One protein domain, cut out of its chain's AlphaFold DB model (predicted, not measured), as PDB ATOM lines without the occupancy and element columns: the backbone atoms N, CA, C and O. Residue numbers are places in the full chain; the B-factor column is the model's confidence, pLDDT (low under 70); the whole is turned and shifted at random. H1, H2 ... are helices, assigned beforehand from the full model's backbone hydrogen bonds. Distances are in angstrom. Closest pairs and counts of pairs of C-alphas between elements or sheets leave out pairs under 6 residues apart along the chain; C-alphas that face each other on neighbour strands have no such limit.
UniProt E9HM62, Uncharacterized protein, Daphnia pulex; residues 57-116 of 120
ATOM      1  N   ASP A  57      -3.385  35.032 -12.566       85.38
ATOM      2  CA  ASP A  57      -3.731  36.419 -12.887       85.38
ATOM      3  C   ASP A  57      -5.222  36.564 -13.204       85.38
ATOM      4  O   ASP A  57      -5.861  37.508 -12.760       85.38
ATOM      5  N   PHE A  58      -5.816  35.583 -13.891       85.81
ATOM      6  CA  PHE A  58      -7.247  35.603 -14.193       85.81
ATOM      7  C   PHE A  58      -8.131  35.567 -12.937       85.81
ATOM      8  O   PHE A  58      -9.159  36.234 -12.896       85.81
ATOM      9  N   PHE A  59      -7.756  34.776 -11.926       81.56
ATOM     10  CA  PHE A  59      -8.601  34.542 -10.750       81.56
ATOM     11  C   PHE A  59      -8.285  35.439  -9.550       81.56
ATOM     12  O   PHE A  59      -9.162  35.641  -8.712       81.56
ATOM     13  N   ASP A  60      -7.046  35.913  -9.419       81.00
ATOM     14  CA  ASP A  60      -6.604  36.697  -8.263       81.00
ATOM     15  C   ASP A  60      -6.388  38.192  -8.593       81.00
ATOM     16  O   ASP A  60      -6.364  38.998  -7.664       81.00
ATOM     17  N   SER A  61      -6.273  38.587  -9.873       82.50
ATOM     18  CA  SER A  61      -6.149  40.000 -10.283       82.50
ATOM     19  C   SER A  61      -7.506  40.654 -10.552       82.50
ATOM     20  O   SER A  61      -8.420  40.024 -11.078       82.50
ATOM     21  N   VAL A  62      -7.617  41.953 -10.252       78.88
ATOM     22  CA  VAL A  62      -8.800  42.778 -10.578       78.88
ATOM     23  C   VAL A  62      -8.916  43.013 -12.086       78.88
ATOM     24  O   VAL A  62     -10.017  43.059 -12.626       78.88
ATOM     25  N   GLU A  63      -7.781  43.128 -12.771       82.12
ATOM     26  CA  GLU A  63      -7.700  43.381 -14.216       82.12
ATOM     27  C   GLU A  63      -7.891  42.098 -15.046       82.12
ATOM     28  O   GLU A  63      -8.053  42.153 -16.265       82.12
ATOM     29  N   GLY A  64      -7.894  40.933 -14.385       84.19
ATOM     30  CA  GLY A  64      -7.918  39.622 -15.025       84.19
ATOM     31  C   GLY A  64      -6.615  39.289 -15.759       84.19
ATOM     32  O   GLY A  64      -5.563  39.889 -15.532       84.19
ATOM     33  N   CYS A  65      -6.669  38.290 -16.644       86.94
ATOM     34  CA  CYS A  65      -5.528  37.933 -17.484       86.94
ATOM     35  C   CYS A  65      -5.556  38.744 -18.785       86.94
ATOM     36  O   CYS A  65      -6.451  38.574 -19.608       86.94
ATOM     37  N   SER A  66      -4.542  39.586 -18.994       85.25
ATOM     38  CA  SER A  66      -4.372  40.410 -20.201       85.25
ATOM     39  C   SER A  66      -3.689  39.676 -21.365       85.25
ATOM     40  O   SER A  66      -3.531  40.231 -22.454       85.25
ATOM     41  N   ARG A  67      -3.267  38.419 -21.162       84.69
ATOM     42  CA  ARG A  67      -2.585  37.630 -22.196       84.69
ATOM     43  C   ARG A  67      -3.592  37.144 -23.235       84.69
ATOM     44  O   ARG A  67      -4.480  36.356 -22.927       84.69
ATOM     45  N   ILE A  68      -3.384  37.552 -24.489       79.38
ATOM     46  CA  ILE A  68      -4.221  37.169 -25.643       79.38
ATOM     47  C   ILE A  68      -4.217  35.645 -25.865       79.38
ATOM     48  O   ILE A  68      -5.224  35.067 -26.263       79.38
ATOM     49  N   ARG A  69      -3.088  34.981 -25.589       83.12
ATOM     50  CA  ARG A  69      -2.966  33.518 -25.549       83.12
ATOM     51  C   ARG A  69      -2.355  33.123 -24.212       83.12
ATOM     52  O   ARG A  69      -1.161  33.308 -23.999       83.12
ATOM     53  N   CYS A  70      -3.195  32.656 -23.298       85.25
ATOM     54  CA  CYS A  70      -2.768  32.147 -22.003       85.25
ATOM     55  C   CYS A  70      -2.733  30.618 -22.058       85.25
ATOM     56  O   CYS A  70      -3.734  29.998 -22.408       85.25
ATOM     57  N   ASP A  71      -1.598  30.021 -21.693       86.31
ATOM     58  CA  ASP A  71      -1.451  28.559 -21.623       86.31
ATOM     59  C   ASP A  71      -2.136  27.957 -20.384       86.31
ATOM     60  O   ASP A  71      -2.245  26.739 -20.239       86.31
ATOM     61  N   PHE A  72      -2.594  28.815 -19.470       86.88
ATOM     62  CA  PHE A  72      -3.290  28.426 -18.255       86.88
ATOM     63  C   PHE A  72      -4.804  28.471 -18.444       86.88
ATOM     64  O   PHE A  72      -5.348  29.299 -19.175       86.88
ATOM     65  N   SER A  73      -5.511  27.620 -17.706       86.38
ATOM     66  CA  SER A  73      -6.963  27.565 -17.767       86.38
ATOM     67  C   SER A  73      -7.591  28.813 -17.148       86.38
ATOM     68  O   SER A  73      -7.358  29.132 -15.980       86.38
ATOM     69  N   HIS A  74      -8.435  29.492 -17.923       88.38
ATOM     70  CA  HIS A  74      -9.350  30.534 -17.436       88.38
ATOM     71  C   HIS A  74     -10.683  29.944 -16.943       88.38
ATOM     72  O   HIS A  74     -11.596  30.667 -16.554       88.38
ATOM     73  N   THR A  75     -10.820  28.618 -16.963       84.25
ATOM     74  CA  THR A  75     -11.983  27.908 -16.432       84.25
ATOM     75  C   THR A  75     -11.716  27.484 -14.993       84.25
ATOM     76  O   THR A  75     -10.578  27.230 -14.600       84.25
ATOM     77  N   THR A  76     -12.765  27.412 -14.175       82.06
ATOM     78  CA  THR A  76     -12.640  27.005 -12.774       82.06
ATOM     79  C   THR A  76     -12.178  25.551 -12.677       82.06
ATOM     80  O   THR A  76     -12.934  24.635 -12.997       82.06
ATOM     81  N   THR A  77     -10.946  25.338 -12.213       90.69
ATOM     82  CA  THR A  77     -10.384  23.999 -11.983       90.69
ATOM     83  C   THR A  77     -10.775  23.451 -10.607       90.69
ATOM     84  O   THR A  77     -11.224  24.203  -9.734       90.69
ATOM     85  N   GLY A  78     -10.595  22.147 -10.382       91.06
ATOM     86  CA  GLY A  78     -10.876  21.511  -9.098       91.06
ATOM     87  C   GLY A  78     -10.035  22.100  -7.967       91.06
ATOM     88  O   GLY A  78     -10.555  22.422  -6.896       91.06
ATOM     89  N   PHE A  79      -8.757  22.371  -8.231       90.62
ATOM     90  CA  PHE A  79      -7.893  23.050  -7.274       90.62
ATOM     91  C   PHE A  79      -8.409  24.452  -6.899       90.62
ATOM     92  O   PHE A  79      -8.456  24.815  -5.721       90.62
ATOM     93  N   ARG A  80      -8.888  25.236  -7.875       90.06
ATOM     94  CA  ARG A  80      -9.483  26.556  -7.603       90.06
ATOM     95  C   ARG A  80     -10.786  26.466  -6.819       90.06
ATOM     96  O   ARG A  80     -11.028  27.317  -5.963       90.06
ATOM     97  N   GLN A  81     -11.603  25.441  -7.061       91.56
ATOM     98  CA  GLN A  81     -12.804  25.186  -6.259       91.56
ATOM     99  C   GLN A  81     -12.438  24.932  -4.795       91.56
ATOM    100  O   GLN A  81     -13.035  25.542  -3.911       91.56
ATOM    101  N   LEU A  82     -11.413  24.115  -4.534       92.31
ATOM    102  CA  LEU A  82     -10.920  23.867  -3.179       92.31
ATOM    103  C   LEU A  82     -10.469  25.167  -2.494       92.31
ATOM    104  O   LEU A  82     -10.916  25.462  -1.384       92.31
ATOM    105  N   LEU A  83      -9.646  25.982  -3.162       92.25
ATOM    106  CA  LEU A  83      -9.210  27.271  -2.614       92.25
ATOM    107  C   LEU A  83     -10.385  28.219  -2.343       92.25
ATOM    108  O   LEU A  83     -10.393  28.909  -1.325       92.25
ATOM    109  N   SER A  84     -11.385  28.247  -3.228       90.50
ATOM    110  CA  SER A  84     -12.597  29.051  -3.044       90.50
ATOM    111  C   SER A  84     -13.369  28.633  -1.790       90.50
ATOM    112  O   SER A  84     -13.762  29.490  -0.994       90.50
ATOM    113  N   HIS A  85     -13.501  27.325  -1.544       92.19
ATOM    114  CA  HIS A  85     -14.149  26.803  -0.337       92.19
ATOM    115  C   HIS A  85     -13.413  27.238   0.933       92.19
ATOM    116  O   HIS A  85     -14.053  27.729   1.863       92.19
ATOM    117  N   ILE A  86     -12.079  27.189   0.947       93.00
ATOM    118  CA  ILE A  86     -11.279  27.682   2.082       93.00
ATOM    119  C   ILE A  86     -11.434  29.210   2.242       93.00
ATOM    120  O   ILE A  86     -11.690  29.696   3.345       93.00
ATOM    121  N   LYS A  87     -11.374  29.989   1.148       92.12
ATOM    122  CA  LYS A  87     -11.607  31.453   1.160       92.12
ATOM    123  C   LYS A  87     -13.024  31.823   1.640       92.12
ATOM    124  O   LYS A  87     -13.240  32.929   2.151       92.12
ATOM    125  N   SER A  88     -14.008  30.936   1.487       91.31
ATOM    126  CA  SER A  88     -15.406  31.187   1.864       91.31
ATOM    127  C   SER A  88     -15.642  31.197   3.378       91.31
ATOM    128  O   SER A  88     -16.624  31.784   3.836       91.31
ATOM    129  N   ALA A  89     -14.729  30.628   4.168       92.06
ATOM    130  CA  ALA A  89     -14.860  30.585   5.615       92.06
ATOM    131  C   ALA A  89     -14.883  31.992   6.243       92.06
ATOM    132  O   ALA A  89     -14.255  32.941   5.754       92.06
ATOM    133  N   ARG A  90     -15.681  32.134   7.309       90.44
ATOM    134  CA  ARG A  90     -15.970  33.422   7.976       90.44
ATOM    135  C   ARG A  90     -15.801  33.410   9.492       90.44
ATOM    136  O   ARG A  90     -15.633  34.477  10.060       90.44
ATOM    137  N   LYS A  91     -15.907  32.245  10.139       91.38
ATOM    138  CA  LYS A  91     -15.874  32.123  11.608       91.38
ATOM    139  C   LYS A  91     -14.646  31.347  12.067       91.38
ATOM    140  O   LYS A  91     -13.768  31.913  12.701       91.38
ATOM    141  N   SER A  92     -14.553  30.087  11.661       93.12
ATOM    142  CA  SER A  92     -13.433  29.193  11.953       93.12
ATOM    143  C   SER A  92     -13.057  28.379  10.712       93.12
ATOM    144  O   SER A  92     -13.852  28.269   9.772       93.12
ATOM    145  N   ILE A  93     -11.830  27.854  10.707       93.19
ATOM    146  CA  ILE A  93     -11.323  26.868   9.748       93.19
ATOM    147  C   ILE A  93     -10.473  25.885  10.546       93.19
ATOM    148  O   ILE A  93      -9.486  26.296  11.149       93.19
ATOM    149  N   ASP A  94     -10.822  24.607  10.479       92.88
ATOM    150  CA  ASP A  94     -10.057  23.519  11.079       92.88
ATOM    151  C   ASP A  94      -9.471  22.663   9.949       92.88
ATOM    152  O   ASP A  94     -10.204  22.184   9.082       92.88
ATOM    153  N   ILE A  95      -8.144  22.506   9.917       91.81
ATOM    154  CA  ILE A  95      -7.435  21.780   8.853       91.81
ATOM    155  C   ILE A  95      -6.680  20.612   9.474       91.81
ATOM    156  O   ILE A  95      -5.708  20.809  10.196       91.81
ATOM    157  N   ALA A  96      -7.112  19.394   9.153       94.75
ATOM    158  CA  ALA A  96      -6.446  18.159   9.544       94.75
ATOM    159  C   ALA A  96      -5.891  17.475   8.292       94.75
ATOM    160  O   ALA A  96      -6.631  16.891   7.503       94.75
ATOM    161  N   VAL A  97      -4.582  17.587   8.087       93.62
ATOM    162  CA  VAL A  97      -3.884  17.070   6.904       93.62
ATOM    163  C   VAL A  97      -2.549  16.467   7.312       93.62
ATOM    164  O   VAL A  97      -1.924  16.925   8.264       93.62
ATOM    165  N   TYR A  98      -2.102  15.454   6.574       95.81
ATOM    166  CA  TYR A  98      -0.808  14.815   6.817       95.81
ATOM    167  C   TYR A  98       0.376  15.753   6.519       95.81
ATOM    168  O   TYR A  98       1.325  15.823   7.292       95.81
ATOM    169  N   CYS A  99       0.319  16.495   5.408       94.00
ATOM    170  CA  CYS A  99       1.347  17.457   5.012       94.00
ATOM    171  C   CYS A  99       0.730  18.590   4.177       94.00
ATOM    172  O   CYS A  99      -0.141  18.338   3.342       94.00
ATOM    173  N   ILE A 100       1.204  19.825   4.374       91.06
ATOM    174  CA  ILE A 100       0.899  20.980   3.516       91.06
ATOM    175  C   ILE A 100       2.194  21.418   2.836       91.06
ATOM    176  O   ILE A 100       3.037  22.055   3.459       91.06
ATOM    177  N   SER A 101       2.337  21.102   1.551       93.19
ATOM    178  CA  SER A 101       3.458  21.558   0.714       93.19
ATOM    179  C   SER A 101       3.054  22.622  -0.312       93.19
ATOM    180  O   SER A 101       3.906  23.258  -0.926       93.19
ATOM    181  N   CYS A 102       1.750  22.840  -0.505       90.88
ATOM    182  CA  CYS A 102       1.238  23.806  -1.466       90.88
ATOM    183  C   CYS A 102       1.159  25.212  -0.851       90.88
ATOM    184  O   CYS A 102       0.322  25.477   0.018       90.88
ATOM    185  N   PHE A 103       1.992  26.127  -1.353       91.56
ATOM    186  CA  PHE A 103       2.018  27.525  -0.914       91.56
ATOM    187  C   PHE A 103       0.687  28.251  -1.116       91.56
ATOM    188  O   PHE A 103       0.338  29.104  -0.310       91.56
ATOM    189  N   GLU A 104      -0.080  27.912  -2.151       90.38
ATOM    190  CA  GLU A 104      -1.350  28.584  -2.444       90.38
ATOM    191  C   GLU A 104      -2.426  28.245  -1.405       90.38
ATOM    192  O   GLU A 104      -3.189  29.121  -1.000       90.38
ATOM    193  N   ILE A 105      -2.449  27.003  -0.904       93.25
ATOM    194  CA  ILE A 105      -3.318  26.629   0.221       93.25
ATOM    195  C   ILE A 105      -2.884  27.393   1.474       93.25
ATOM    196  O   ILE A 105      -3.719  28.009   2.136       93.25
ATOM    197  N   ALA A 106      -1.584  27.389   1.782       94.19
ATOM    198  CA  ALA A 106      -1.048  28.070   2.957       94.19
ATOM    199  C   ALA A 106      -1.346  29.580   2.936       94.19
ATOM    200  O   ALA A 106      -1.810  30.126   3.934       94.19
ATOM    201  N   ASP A 107      -1.156  30.242   1.794       93.19
ATOM    202  CA  ASP A 107      -1.429  31.669   1.639       93.19
ATOM    203  C   ASP A 107      -2.915  31.985   1.836       93.19
ATOM    204  O   ASP A 107      -3.265  32.891   2.590       93.19
ATOM    205  N   VAL A 108      -3.819  31.188   1.258       93.38
ATOM    206  CA  VAL A 108      -5.262  31.367   1.467       93.38
ATOM    207  C   VAL A 108      -5.645  31.227   2.940       93.38
ATOM    208  O   VAL A 108      -6.430  32.031   3.452       93.38
ATOM    209  N   VAL A 109      -5.086  30.241   3.639       94.25
ATOM    210  CA  VAL A 109      -5.326  30.043   5.074       94.25
ATOM    211  C   VAL A 109      -4.798  31.230   5.878       94.25
ATOM    212  O   VAL A 109      -5.523  31.773   6.712       94.25
ATOM    213  N   LEU A 110      -3.588  31.707   5.575       94.19
ATOM    214  CA  LEU A 110      -3.008  32.895   6.206       94.19
ATOM    215  C   LEU A 110      -3.854  34.147   5.951       94.19
ATOM    216  O   LEU A 110      -4.094  34.925   6.874       94.19
ATOM    217  N   GLN A 111      -4.358  34.341   4.733       93.31
ATOM    218  CA  GLN A 111      -5.270  35.437   4.410       93.31
ATOM    219  C   GLN A 111      -6.557  35.364   5.239       93.31
ATOM    220  O   GLN A 111      -7.040  36.395   5.704       93.31
ATOM    221  N   ARG A 112      -7.123  34.164   5.445       94.50
ATOM    222  CA  ARG A 112      -8.311  33.983   6.298       94.50
ATOM    223  C   ARG A 112      -8.003  34.260   7.769       94.50
ATOM    224  O   ARG A 112      -8.780  34.942   8.431       94.50
ATOM    225  N   HIS A 113      -6.850  33.816   8.252       94.69
ATOM    226  CA  HIS A 113      -6.411  34.105   9.611       94.69
ATOM    227  C   HIS A 113      -6.234  35.614   9.855       94.69
ATOM    228  O   HIS A 113      -6.706  36.139  10.861       94.69
ATOM    229  N   LYS A 114      -5.648  36.346   8.893       94.38
ATOM    230  CA  LYS A 114      -5.484  37.813   8.957       94.38
ATOM    231  C   LYS A 114      -6.809  38.568   9.095       94.38
ATOM    232  O   LYS A 114      -6.840  39.601   9.751       94.38
ATOM    233  N   VAL A 115      -7.897  38.057   8.513       93.62
ATOM    234  CA  VAL A 115      -9.238  38.662   8.646       93.62
ATOM    235  C   VAL A 115      -9.999  38.189   9.895       93.62
ATOM    236  O   VAL A 115     -11.186  38.467  10.029       93.62
ATOM    237  N   GLY A 116      -9.330  37.491  10.819       92.69
ATOM    238  CA  GLY A 116      -9.879  37.104  12.122       92.69
ATOM    239  C   GLY A 116     -10.579  35.747  12.155       92.69
ATOM    240  O   GLY A 116     -11.154  35.390  13.180       92.69
TER     241      GLY A 116
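Overview. This is residues 57 to 116 of the 120 residues of an uncharacterized protein of Daphnia pulex (UniProt E9HM62). Two helices, H2 and H3, lie side by side and run the same way, joined by a wide loop, residues 89 to 102; the other end of the length is a loose loop of residues 61 to 77 with the one-turn helix H1 before it, apart from both longer helices. Residues 96 to 103, of which 103 belongs to H3, stick out free. The printed part has 60 residues with three named helices, in the order H1, H2, H3, and no named strand; the class is all helix, with 27 of the 60 residues in named elements, under half. The whole is loose, with a radius of gyration of the C-alphas of 13.6 A, and elongated, spanning 39 by 25 by 16 A.

Arrangement. Start at H1, residues 57 to 60, which touches no helix. Go on to H2, residues 78 to 88, and then to H3, residues 103 to 114: H2 and H3 touch, and their closest C-alphas are those of Lys 87 and Val 108, 6.4 A apart. Their lines stand at a shallow tilt of 11 degrees, the same way, with centres 11.4 A apart. H1 is apart from H2 and from H3. In H2 and H3 every O i to N i+4 pair is within hydrogen-bond range; H1 is too short for such a pair.

Along the chain. Find C-alpha 57 at (-3.731, 36.419, -12.887), where H1 begins; it ends at Asp 60, 5.5 A from first to last C-alpha. H2 runs 15.3 A from C-alpha 78 at (-10.876, 21.511, -9.098) to Ser 88. H3 runs 16.1 A from Phe 103 to C-alpha 114 at (-5.484, 37.813, 8.957).

Size, cuts and confidence. Look for the two C-alphas farthest apart at Ile 68 and Ala 96, 40.1 A from each other. The printed part has no cut, and both links are long, with 17 residues between H1 and H2 and 14 between H2 and H3. The mean pLDDT of the printed part of this model is 89.7, and no printed residue is under 70.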